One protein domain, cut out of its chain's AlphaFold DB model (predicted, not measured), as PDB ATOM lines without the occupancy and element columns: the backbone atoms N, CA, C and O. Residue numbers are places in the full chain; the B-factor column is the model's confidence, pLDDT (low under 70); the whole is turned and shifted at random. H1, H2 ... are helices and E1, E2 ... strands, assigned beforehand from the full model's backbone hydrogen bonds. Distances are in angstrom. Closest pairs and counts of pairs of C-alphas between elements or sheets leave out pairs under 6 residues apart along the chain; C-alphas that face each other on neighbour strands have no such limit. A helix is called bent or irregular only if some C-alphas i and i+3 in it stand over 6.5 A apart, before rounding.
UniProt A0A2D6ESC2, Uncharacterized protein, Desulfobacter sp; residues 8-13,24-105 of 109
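This is residues 8 to 13 and 24 to 105 of the 109 residues of an uncharacterized protein of Desulfobacter sp (UniProt A0A2D6ESC2). A small, twisted sheet of three parallel strands has the long helix H4 slanting over one face and the short H1 over the other. H3 stands off the sheet, meeting H4 near its beginning, and H2 only grazes the sheet. The printed part has 88 residues, with four named helices and three named strands in the order H1 E1 H2 E2 H3 H4 E3, class mixed; it is compact, with a radius of gyration of the C-alphas of 13.4 A and spans of 38 by 26 by 20 A.

Find C-alpha 8 at (47.208, 28.390, 88.050), where H1, residues 8 to 13, begins; it is only just irregular, C-alphas 9 and 12 being 6.9 A apart. Next come E1, residues 24 to 28, 12.5 A; H2, 36 to 41; E2, 49 to 53, 13.2 A; and H3, 58 to 65. H4, 73 to 90, runs 25.7 A, and E3, 94 to 100, runs 15.8 A to C-alpha 100 at (52.286, 32.086, 91.399).

Look first at the sheet E2 E1 E3: N 26 and O 50 are 2.8 A apart, N 98 and O 25 also 2.8 A. E1, H2, E2 form a strand-helix-strand unit, parallel neighbours with a helix between; E2, H3 H4, E3 form a split one, with E1 between its strands; both crossovers are right-handed. H4 runs slantwise at 38 degrees to E1 on the local plane, with C-alphas 27 and 84 closest, 7.2 A; H1 is on the opposite face. H3 and H4 only just touch, with 3 pairs of C-alphas within 8 A, by residues 75 to 76 of H4 alone; Gln 59 and Leu 76 have the closest C-alphas, 5.8 A. Every O i to N i+4 pair is within hydrogen-bond range in H2 and H4, 3 of 4 in H3, and 0 of 2 in H1, where 2 of 3 O i to N i+3 pairs are.

The C-alphas of Gly 69 and Gly 93 are farthest apart, 38.4 A. Residues 14 to 23 are not printed, and C-alphas 13 and 24 stand 10.7 A apart across the cut. Of the links printed whole, none is long. The pLDDT is under 70 at residues 30 to 33 and 55 to 59.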
ATOM      1  N   LEU A   8      48.208  27.797  88.946       93.12
ATOM      2  CA  LEU A   8      47.208  28.390  88.050       93.12
ATOM      3  C   LEU A   8      45.985  27.493  87.826       93.12
ATOM      4  O   LEU A   8      44.898  27.997  87.557       93.12
ATOM      5  N   VAL A   9      46.116  26.176  88.008       94.69
ATOM      6  CA  VAL A   9      44.970  25.251  87.940       94.69
ATOM      7  C   VAL A   9      43.971  25.463  89.085       94.69
ATOM      8  O   VAL A   9      42.864  24.940  89.038       94.69
ATOM      9  N   GLN A  10      44.331  26.245  90.109       95.25
ATOM     10  CA  GLN A  10      43.434  26.624  91.203       95.25
ATOM     11  C   GLN A  10      42.521  27.800  90.827       95.25
ATOM     12  O   GLN A  10      41.514  28.015  91.500       95.25
ATOM     13  N   LEU A  11      42.814  28.543  89.748       96.12
ATOM     14  CA  LEU A  11      42.042  29.723  89.332       96.12
ATOM     15  C   LEU A  11      40.531  29.460  89.177       96.12
ATOM     16  O   LEU A  11      39.755  30.289  89.666       96.12
ATOM     17  N   PRO A  12      40.071  28.343  88.571       95.88
ATOM     18  CA  PRO A  12      38.641  28.054  88.487       95.88
ATOM     19  C   PRO A  12      38.017  27.863  89.873       95.88
ATOM     20  O   PRO A  12      36.962  28.421  90.156       95.88
ATOM     21  N   THR A  13      38.710  27.147  90.763       96.50
ATOM     22  CA  THR A  13      38.237  26.875  92.130       96.50
ATOM     23  C   THR A  13      38.141  28.159  92.948       96.50
ATOM     24  O   THR A  13      37.126  28.401  93.595       96.50
ATOM     25  N   VAL A  24      40.393  37.552  90.362       97.50
ATOM     26  CA  VAL A  24      41.587  36.973  90.987       97.50
ATOM     27  C   VAL A  24      42.813  37.785  90.575       97.50
ATOM     28  O   VAL A  24      43.101  37.941  89.387       97.50
ATOM     29  N   GLY A  25      43.549  38.309  91.550       95.69
ATOM     30  CA  GLY A  25      44.862  38.904  91.325       95.69
ATOM     31  C   GLY A  25      45.947  37.831  91.356       95.69
ATOM     32  O   GLY A  25      46.069  37.117  92.343       95.69
ATOM     33  N   VAL A  26      46.744  37.707  90.301       94.25
ATOM     34  CA  VAL A  26      47.836  36.732  90.208       94.25
ATOM     35  C   VAL A  26      49.167  37.459  90.323       94.25
ATOM     36  O   VAL A  26      49.534  38.245  89.448       94.25
ATOM     37  N   LEU A  27      49.898  37.209  91.405       91.38
ATOM     38  CA  LEU A  27      51.266  37.691  91.566       91.38
ATOM     39  C   LEU A  27      52.218  36.622  91.064       91.38
ATOM     40  O   LEU A  27      52.216  35.522  91.594       91.38
ATOM     41  N   CYS A  28      53.031  36.957  90.070       87.88
ATOM     42  CA  CYS A  28      54.003  36.041  89.492       87.88
ATOM     43  C   CYS A  28      55.415  36.617  89.537       87.88
ATOM     44  O   CYS A  28      55.621  37.834  89.591       87.88
ATOM     45  N   THR A  29      56.430  35.756  89.476       76.69
ATOM     46  CA  THR A  29      57.803  36.244  89.288       76.69
ATOM     47  C   THR A  29      57.992  36.819  87.900       76.69
ATOM     48  O   THR A  29      58.708  37.799  87.790       76.69
ATOM     49  N   GLY A  30      57.330  36.288  86.861       67.81
ATOM     50  CA  GLY A  30      57.430  36.745  85.475       67.81
ATOM     51  C   GLY A  30      56.220  37.509  84.950       67.81
ATOM     52  O   GLY A  30      55.229  36.914  84.560       67.81
ATOM     53  N   GLY A  31      56.336  38.837  84.834       58.62
ATOM     54  CA  GLY A  31      55.242  39.692  84.344       58.62
ATOM     55  C   GLY A  31      54.678  39.329  82.963       58.62
ATOM     56  O   GLY A  31      53.464  39.200  82.853       58.62
ATOM     57  N   PRO A  32      55.506  39.105  81.922       53.75
ATOM     58  CA  PRO A  32      54.989  38.816  80.581       53.75
ATOM     59  C   PRO A  32      54.531  37.364  80.372       53.75
ATOM     60  O   PRO A  32      53.996  37.054  79.313       53.75
ATOM     61  N   SER A  33      54.771  36.450  81.321       58.31
ATOM     62  CA  SER A  33      54.550  35.016  81.088       58.31
ATOM     63  C   SER A  33      53.122  34.547  81.363       58.31
ATOM     64  O   SER A  33      52.808  33.419  81.007       58.31
ATOM     65  N   LEU A  34      52.239  35.383  81.924       76.25
ATOM     66  CA  LEU A  34      50.833  35.023  82.133       76.25
ATOM     67  C   LEU A  34      49.938  35.569  81.012       76.25
ATOM     68  O   LEU A  34      49.198  36.536  81.181       76.25
ATOM     69  N   SER A  35      50.033  34.955  79.832       84.56
ATOM     70  CA  SER A  35      49.134  35.281  78.719       84.56
ATOM     71  C   SER A  35      47.696  34.838  79.012       84.56
ATOM     72  O   SER A  35      47.466  33.863  79.733       84.56
ATOM     73  N   SER A  36      46.720  35.495  78.381       90.12
ATOM     74  CA  SER A  36      45.312  35.064  78.407       90.12
ATOM     75  C   SER A  36      45.146  33.596  77.999       90.12
ATOM     76  O   SER A  36      44.337  32.885  78.589       90.12
ATOM     77  N   LYS A  37      45.971  33.116  77.059       91.44
ATOM     78  CA  LYS A  37      45.995  31.719  76.606       91.44
ATOM     79  C   LYS A  37      46.340  30.735  77.727       91.44
ATOM     80  O   LYS A  37      45.727  29.680  77.819       91.44
ATOM     81  N   ILE A  38      47.298  31.067  78.595       91.19
ATOM     82  CA  ILE A  38      47.664  30.198  79.726       91.19
ATOM     83  C   ILE A  38      46.521  30.126  80.741       91.19
ATOM     84  O   ILE A  38      46.208  29.044  81.229       91.19
ATOM     85  N   ILE A  39      45.864  31.257  81.011       93.00
ATOM     86  CA  ILE A  39      44.711  31.314  81.919       93.00
ATOM     87  C   ILE A  39      43.554  30.463  81.369       93.00
ATOM     88  O   ILE A  39      43.000  29.636  82.093       93.00
ATOM     89  N   GLN A  40      43.257  30.589  80.071       94.69
ATOM     90  CA  GLN A  40      42.246  29.775  79.387       94.69
ATOM     91  C   GLN A  40      42.579  28.278  79.424       94.69
ATOM     92  O   GLN A  40      41.704  27.467  79.715       94.69
ATOM     93  N   ASN A  41      43.843  27.902  79.202       94.00
ATOM     94  CA  ASN A  41      44.287  26.506  79.291       94.00
ATOM     95  C   ASN A  41      44.135  25.915  80.704       94.00
ATOM     96  O   ASN A  41      44.056  24.699  80.847       94.00
ATOM     97  N   CYS A  42      44.082  26.758  81.739       93.69
ATOM     98  CA  CYS A  42      43.795  26.346  83.115       93.69
ATOM     99  C   CYS A  42      42.287  26.292  83.425       93.69
ATOM    100  O   CYS A  42      41.915  26.064  84.572       93.69
ATOM    101  N   GLY A  43      41.419  26.519  82.433       94.31
ATOM    102  CA  GLY A  43      39.963  26.516  82.597       94.31
ATOM    103  C   GLY A  43      39.403  27.769  83.274       94.31
ATOM    104  O   GLY A  43      38.288  27.728  83.791       94.31
ATOM    105  N   ALA A  44      40.163  28.866  83.312       95.12
ATOM    106  CA  ALA A  44      39.751  30.117  83.938       95.12
ATOM    107  C   ALA A  44      39.463  31.216  82.904       95.12
ATOM    108  O   ALA A  44      40.002  31.220  81.796       95.12
ATOM    109  N   ASP A  45      38.620  32.175  83.290       94.81
ATOM    110  CA  ASP A  45      38.310  33.344  82.468       94.81
ATOM    111  C   ASP A  45      39.439  34.394  82.577       94.81
ATOM    112  O   ASP A  45      39.656  34.955  83.660       94.81
ATOM    113  N   PRO A  46      40.153  34.708  81.478       93.62
ATOM    114  CA  PRO A  46      41.207  35.717  81.488       93.62
ATOM    115  C   PRO A  46      40.705  37.126  81.828       93.62
ATOM    116  O   PRO A  46      41.491  37.922  82.332       93.62
ATOM    117  N   PHE A  47      39.422  37.452  81.632       93.44
ATOM    118  CA  PHE A  47      38.873  38.768  81.997       93.44
ATOM    119  C   PHE A  47      38.654  38.936  83.508       93.44
ATOM    120  O   PHE A  47      38.622  40.067  84.022       93.44
ATOM    121  N   ARG A  48      38.553  37.814  84.228       94.75
ATOM    122  CA  ARG A  48      38.451  37.752  85.693       94.75
ATOM    123  C   ARG A  48      39.797  37.535  86.379       94.75
ATOM    124  O   ARG A  48      39.831  37.380  87.597       94.75
ATOM    125  N   CYS A  49      40.901  37.583  85.635       94.75
ATOM    126  CA  CYS A  49      42.250  37.437  86.166       94.75
ATOM    127  C   CYS A  49      43.084  38.691  85.881       94.75
ATOM    128  O   CYS A  49      43.088  39.210  84.767       94.75
ATOM    129  N   ILE A  50      43.817  39.178  86.880       93.31
ATOM    130  CA  ILE A  50      44.754  40.300  86.731       93.31
ATOM    131  C   ILE A  50      46.138  39.820  87.139       93.31
ATOM    132  O   ILE A  50      46.393  39.606  88.319       93.31
ATOM    133  N   ALA A  51      47.037  39.663  86.172       91.00
ATOM    134  CA  ALA A  51      48.399  39.211  86.426       91.00
ATOM    135  C   ALA A  51      49.361  40.385  86.629       91.00
ATOM    136  O   ALA A  51      49.311  41.380  85.904       91.00
ATOM    137  N   LYS A  52      50.281  40.258  87.587       87.69
ATOM    138  CA  LYS A  52      51.368  41.217  87.796       87.69
ATOM    139  C   LYS A  52      52.664  40.500  88.132       87.69
ATOM    140  O   LYS A  52      52.748  39.764  89.112       87.69
ATOM    141  N   GLY A  53      53.687  40.809  87.345       85.56
ATOM    142  CA  GLY A  53      55.052  40.376  87.596       85.56
ATOM    143  C   GLY A  53      55.739  41.162  88.703       85.56
ATOM    144  O   GLY A  53      55.526  42.366  88.845       85.56
ATOM    145  N   LEU A  54      56.639  40.491  89.414       79.94
ATOM    146  CA  LEU A  54      57.542  41.084  90.402       79.94
ATOM    147  C   LEU A  54      59.017  41.085  89.938       79.94
ATOM    148  O   LEU A  54      59.907  41.263  90.770       79.94
ATOM    149  N   LYS A  55      59.288  40.910  88.628       69.69
ATOM    150  CA  LYS A  55      60.652  40.827  88.044       69.69
ATOM    151  C   LYS A  55      61.558  41.997  88.422       69.69
ATOM    152  O   LYS A  55      62.748  41.785  88.621       69.69
ATOM    153  N   ASP A  56      61.002  43.198  88.557       66.62
ATOM    154  CA  ASP A  56      61.786  44.420  88.777       66.62
ATOM    155  C   ASP A  56      62.271  44.580  90.234       66.62
ATOM    156  O   ASP A  56      62.823  45.616  90.601       66.62
ATOM    157  N   GLN A  57      62.065  43.575  91.096       67.81
ATOM    158  CA  GLN A  57      62.482  43.622  92.498       67.81
ATOM    159  C   GLN A  57      63.898  43.042  92.693       67.81
ATOM    160  O   GLN A  57      64.138  41.882  92.348       67.81
ATOM    161  N   PRO A  58      64.840  43.777  93.323       64.94
ATOM    162  CA  PRO A  58      66.234  43.346  93.474       64.94
ATOM    163  C   PRO A  58      66.407  41.989  94.164       64.94
ATOM    164  O   PRO A  58      67.245  41.195  93.743       64.94
ATOM    165  N   GLN A  59      65.596  41.692  95.183       69.06
ATOM    166  CA  GLN A  59      65.641  40.400  95.882       69.06
ATOM    167  C   GLN A  59      65.136  39.251  94.999       69.06
ATOM    168  O   GLN A  59      65.660  38.144  95.060       69.06
ATOM    169  N   MET A  60      64.188  39.531  94.097       71.56
ATOM    170  CA  MET A  60      63.713  38.548  93.125       71.56
ATOM    171  C   MET A  60      64.805  38.192  92.113       71.56
ATOM    172  O   MET A  60      64.897  37.049  91.678       71.56
ATOM    173  N   SER A  61      65.684  39.144  91.776       71.25
ATOM    174  CA  SER A  61      66.827  38.862  90.903       71.25
ATOM    175  C   SER A  61      67.818  37.870  91.517       71.25
ATOM    176  O   SER A  61      68.327  37.036  90.779       71.25
ATOM    177  N   ALA A  62      68.028  37.889  92.840       73.06
ATOM    178  CA  ALA A  62      68.909  36.933  93.518       73.06
ATOM    179  C   ALA A  62      68.363  35.495  93.443       73.06
ATOM    180  O   ALA A  62      69.121  34.551  93.229       73.06
ATOM    181  N   ILE A  63      67.038  35.338  93.541       76.31
ATOM    182  CA  ILE A  63      66.352  34.045  93.388       76.31
ATOM    183  C   ILE A  63      66.392  33.581  91.926       76.31
ATOM    184  O   ILE A  63      66.775  32.450  91.633       76.31
ATOM    185  N   LEU A  64      66.036  34.468  90.991       73.50
ATOM    186  CA  LEU A  64      65.914  34.127  89.573       73.50
ATOM    187  C   LEU A  64      67.268  33.891  88.889       73.50
ATOM    188  O   LEU A  64      67.367  33.012  88.038       73.50
ATOM    189  N   LYS A  65      68.300  34.668  89.236       74.69
ATOM    190  CA  LYS A  65      69.648  34.546  88.654       74.69
ATOM    191  C   LYS A  65      70.537  33.561  89.407       74.69
ATOM    192  O   LYS A  65      71.547  33.144  88.852       74.69
ATOM    193  N   ARG A  66      70.167  33.189  90.642       73.69
ATOM    194  CA  ARG A  66      70.943  32.305  91.533       73.69
ATOM    195  C   ARG A  66      72.408  32.738  91.697       73.69
ATOM    196  O   ARG A  66      73.285  31.904  91.886       73.69
ATOM    197  N   ASP A  67      72.675  34.038  91.625       75.88
ATOM    198  CA  ASP A  67      74.024  34.612  91.539       75.88
ATOM    199  C   ASP A  67      74.640  34.948  92.907       75.88
ATOM    200  O   ASP A  67      75.855  35.072  93.019       75.88
ATOM    201  N   ARG A  68      73.821  35.080  93.960       76.25
ATOM    202  CA  ARG A  68      74.270  35.523  95.299       76.25
ATOM    203  C   ARG A  68      74.234  34.453  96.389       76.25
ATOM    204  O   ARG A  68      74.701  34.709  97.493       76.25
ATOM    205  N   GLY A  69      73.623  33.295  96.132       79.62
ATOM    206  CA  GLY A  69      73.465  32.201  97.109       79.62
ATOM    207  C   GLY A  69      72.564  32.499  98.322       79.62
ATOM    208  O   GLY A  69      72.164  31.575  99.020       79.62
ATOM    209  N   SER A  70      72.207  33.763  98.568       82.94
ATOM    210  CA  SER A  70      71.302  34.209  99.630       82.94
ATOM    211  C   SER A  70      70.539  35.471  99.211       82.94
ATOM    212  O   SER A  70      70.920  36.162  98.260       82.94
ATOM    213  N   PHE A  71      69.442  35.764  99.909       84.12
ATOM    214  CA  PHE A  71      68.646  36.976  99.724       84.12
ATOM    215  C   PHE A  71      67.992  37.388 101.048       84.12
ATOM    216  O   PHE A  71      67.864  36.589 101.977       84.12
ATOM    217  N   ASP A  72      67.567  38.645 101.136       87.69
ATOM    218  CA  ASP A  72      66.871  39.154 102.317       87.69
ATOM    219  C   ASP A  72      65.372  38.811 102.238       87.69
ATOM    220  O   ASP A  72      64.610  39.416 101.475       87.69
ATOM    221  N   ASN A  73      64.957  37.833 103.049       87.44
ATOM    222  CA  ASN A  73      63.567  37.389 103.175       87.44
ATOM    223  C   ASN A  73      62.618  38.510 103.624       87.44
ATOM    224  O   ASN A  73      61.493  38.599 103.130       87.44
ATOM    225  N   ALA A  74      63.039  39.375 104.550       89.19
ATOM    226  CA  ALA A  74      62.192  40.449 105.064       89.19
ATOM    227  C   ALA A  74      61.973  41.522 103.991       89.19
ATOM    228  O   ALA A  74      60.842  41.974 103.770       89.19
ATOM    229  N   ALA A  75      63.033  41.875 103.262       87.25
ATOM    230  CA  ALA A  75      62.929  42.762 102.111       87.25
ATOM    231  C   ALA A  75      62.037  42.157 101.017       87.25
ATOM    232  O   ALA A  75      61.189  42.868 100.470       87.25
ATOM    233  N   LEU A  76      62.165  40.858 100.722       86.88
ATOM    234  CA  LEU A  76      61.310  40.198  99.734       86.88
ATOM    235  C   LEU A  76      59.838  40.178 100.166       86.88
ATOM    236  O   LEU A  76      58.975  40.562  99.373       86.88
ATOM    237  N   LYS A  77      59.548  39.841 101.431       89.94
ATOM    238  CA  LYS A  77      58.191  39.904 101.999       89.94
ATOM    239  C   LYS A  77      57.579  41.283 101.792       89.94
ATOM    240  O   LYS A  77      56.478  41.399 101.255       89.94
ATOM    241  N   LYS A  78      58.315  42.340 102.156       89.69
ATOM    242  CA  LYS A  78      57.863  43.726 101.979       89.69
ATOM    243  C   LYS A  78      57.518  44.018 100.518       89.69
ATOM    244  O   LYS A  78      56.478  44.611 100.249       89.69
ATOM    245  N   LYS A  79      58.338  43.556  99.571       88.38
ATOM    246  CA  LYS A  79      58.095  43.757  98.135       88.38
ATOM    247  C   LYS A  79      56.897  42.990  97.592       88.38
ATOM    248  O   LYS A  79      56.161  43.545  96.778       88.38
ATOM    249  N   ILE A  80      56.667  41.763  98.047       89.62
ATOM    250  CA  ILE A  80      55.477  40.988  97.671       89.62
ATOM    251  C   ILE A  80      54.215  41.687  98.188       89.62
ATOM    252  O   ILE A  80      53.288  41.922  97.412       89.62
ATOM    253  N   VAL A  81      54.214  42.115  99.456       91.94
ATOM    254  CA  VAL A  81      53.092  42.846 100.069       91.94
ATOM    255  C   VAL A  81      52.844  44.184  99.364       91.94
ATOM    256  O   VAL A  81      51.709  44.486  99.003       91.94
ATOM    257  N   GLU A  82      53.884  44.974  99.090       91.38
ATOM    258  CA  GLU A  82      53.772  46.209  98.295       91.38
ATOM    259  C   GLU A  82      53.187  45.928  96.899       91.38
ATOM    260  O   GLU A  82      52.335  46.675  96.407       91.38
ATOM    261  N   GLY A  83      53.615  44.831  96.268       90.25
ATOM    262  CA  GLY A  83      53.116  44.359  94.981       90.25
ATOM    263  C   GLY A  83      51.616  44.072  94.998       90.25
ATOM    264  O   GLY A  83      50.906  44.586  94.122       90.25
ATOM    265  N   ALA A  84      51.165  43.322  96.009       92.69
ATOM    266  CA  ALA A  84      49.771  42.971  96.275       92.69
ATOM    267  C   ALA A  84      48.913  44.212  96.549       92.69
ATOM    268  O   ALA A  84      47.926  44.452  95.856       92.69
ATOM    269  N   LEU A  85      49.332  45.058  97.493       94.31
ATOM    270  CA  LEU A  85      48.612  46.280  97.858       94.31
ATOM    271  C   LEU A  85      48.474  47.230  96.667       94.31
ATOM    272  O   LEU A  85      47.409  47.793  96.438       94.31
ATOM    273  N   ASN A  86      49.532  47.400  95.874       93.50
ATOM    274  CA  ASN A  86      49.473  48.218  94.665       93.50
ATOM    275  C   ASN A  86      48.513  47.627  93.619       93.50
ATOM    276  O   ASN A  86      47.810  48.386  92.957       93.50
ATOM    277  N   MET A  87      48.469  46.298  93.478       93.25
ATOM    278  CA  MET A  87      47.528  45.626  92.577       93.25
ATOM    279  C   MET A  87      46.078  45.870  93.014       93.25
ATOM    280  O   MET A  87      45.273  46.298  92.192       93.25
ATOM    281  N   ILE A  88      45.772  45.692  94.301       96.06
ATOM    282  CA  ILE A  88      44.432  45.930  94.862       96.06
ATOM    283  C   ILE A  88      44.031  47.403  94.716       96.06
ATOM    284  O   ILE A  88      42.921  47.697  94.286       96.06
ATOM    285  N   ARG A  89      44.941  48.351  94.983       96.44
ATOM    286  CA  ARG A  89      44.665  49.789  94.792       96.44
ATOM    287  C   ARG A  89      44.307  50.136  93.346       96.44
ATOM    288  O   ARG A  89      43.446  50.977  93.126       96.44
ATOM    289  N   LYS A  90      44.971  49.515  92.366       95.62
ATOM    290  CA  LYS A  90      44.683  49.725  90.935       95.62
ATOM    291  C   LYS A  90      43.424  48.996  90.471       95.62
ATOM    292  O   LYS A  90      42.794  49.430  89.511       95.62
ATOM    293  N   HIS A  91      43.065  47.901  91.137       95.81
ATOM    294  CA  HIS A  91      41.928  47.060  90.788       95.81
ATOM    295  C   HIS A  91      41.133  46.679  92.049       95.81
ATOM    296  O   HIS A  91      41.261  45.554  92.536       95.81
ATOM    297  N   PRO A  92      40.283  47.589  92.569       96.31
ATOM    298  CA  PRO A  92      39.551  47.370  93.821       96.31
ATOM    299  C   PRO A  92      38.602  46.162  93.811       96.31
ATOM    300  O   PRO A  92      38.253  45.655  94.867       96.31
ATOM    301  N   GLY A  93      38.208  45.672  92.628       96.69
ATOM    302  CA  GLY A  93      37.372  44.476  92.463       96.69
ATOM    303  C   GLY A  93      38.110  43.139  92.623       96.69
ATOM    304  O   GLY A  93      37.545  42.091  92.319       96.69
ATOM    305  N   ILE A  94      39.380  43.132  93.039       97.94
ATOM    306  CA  ILE A  94      40.089  41.886  93.353       97.94
ATOM    307  C   ILE A  94      39.555  41.323  94.673       97.94
ATOM    308  O   ILE A  94      39.686  41.957  95.716       97.94
ATOM    309  N   GLY A  95      38.977  40.121  94.622       97.25
ATOM    310  CA  GLY A  95      38.439  39.422  95.794       97.25
ATOM    311  C   GLY A  95      39.361  38.336  96.355       97.25
ATOM    312  O   GLY A  95      39.186  37.914  97.493       97.25
ATOM    313  N   ALA A  96      40.354  37.889  95.581       97.12
ATOM    314  CA  ALA A  96      41.343  36.904  96.011       97.12
ATOM    315  C   ALA A  96      42.700  37.135  95.339       97.12
ATOM    316  O   ALA A  96      42.770  37.659  94.224       97.12
ATOM    317  N   LEU A  97      43.773  36.695  95.999       95.19
ATOM    318  CA  LEU A  97      45.128  36.685  95.454       95.19
ATOM    319  C   LEU A  97      45.624  35.245  95.278       95.19
ATOM    320  O   LEU A  97      45.516  34.435  96.194       95.19
ATOM    321  N   LEU A  98      46.216  34.953  94.122       94.38
ATOM    322  CA  LEU A  98      46.992  33.744  93.856       94.38
ATOM    323  C   LEU A  98      48.473  34.130  93.769       94.38
ATOM    324  O   LEU A  98      48.859  34.939  92.922       94.38
ATOM    325  N   LEU A  99      49.306  33.538  94.623       92.75
ATOM    326  CA  LEU A  99      50.759  33.680  94.540       92.75
ATOM    327  C   LEU A  99      51.323  32.580  93.629       92.75
ATOM    328  O   LEU A  99      51.404  31.411  94.000       92.75
ATOM    329  N   GLU A 100      51.680  32.951  92.407       90.06
ATOM    330  CA  GLU A 100      52.286  32.086  91.399       90.06
ATOM    331  C   GLU A 100      53.812  32.187  91.496       90.06
ATOM    332  O   GLU A 100      54.429  33.102  90.965       90.06
ATOM    333  N   CYS A 101      54.425  31.282  92.257       85.44
ATOM    334  CA  CYS A 101      55.854  30.958  92.232       85.44
ATOM    335  C   CYS A 101      56.116  29.883  93.289       85.44
ATOM    336  O   CYS A 101      55.509  29.925  94.356       85.44
ATOM    337  N   SER A 102      57.061  28.976  93.049       82.69
ATOM    338  CA  SER A 102      57.526  28.010  94.053       82.69
ATOM    339  C   SER A 102      58.128  28.661  95.303       82.69
ATOM    340  O   SER A 102      58.059  28.072  96.375       82.69
ATOM    341  N   ASP A 103      58.678  29.873  95.179       83.19
ATOM    342  CA  ASP A 103      59.372  30.579  96.265       83.19
ATOM    343  C   ASP A 103      58.468  31.564  97.020       83.19
ATOM    344  O   ASP A 103      58.881  32.152  98.017       83.19
ATOM    345  N   MET A 104      57.224  31.760  96.565       85.62
ATOM    346  CA  MET A 104      56.256  32.640  97.223       85.62
ATOM    347  C   MET A 104      55.409  32.047  98.372       85.62
ATOM    348  O   MET A 104      54.884  32.858  99.142       85.62
ATOM    349  N   PRO A 105      55.259  30.715  98.568       83.50
ATOM    350  CA  PRO A 105      54.440  30.167  99.651       83.50
ATOM    351  C   PRO A 105      54.747  30.715 101.059       83.50
ATOM    352  O   PRO A 105      53.791  30.976 101.787       83.50
TER     353      PRO A 105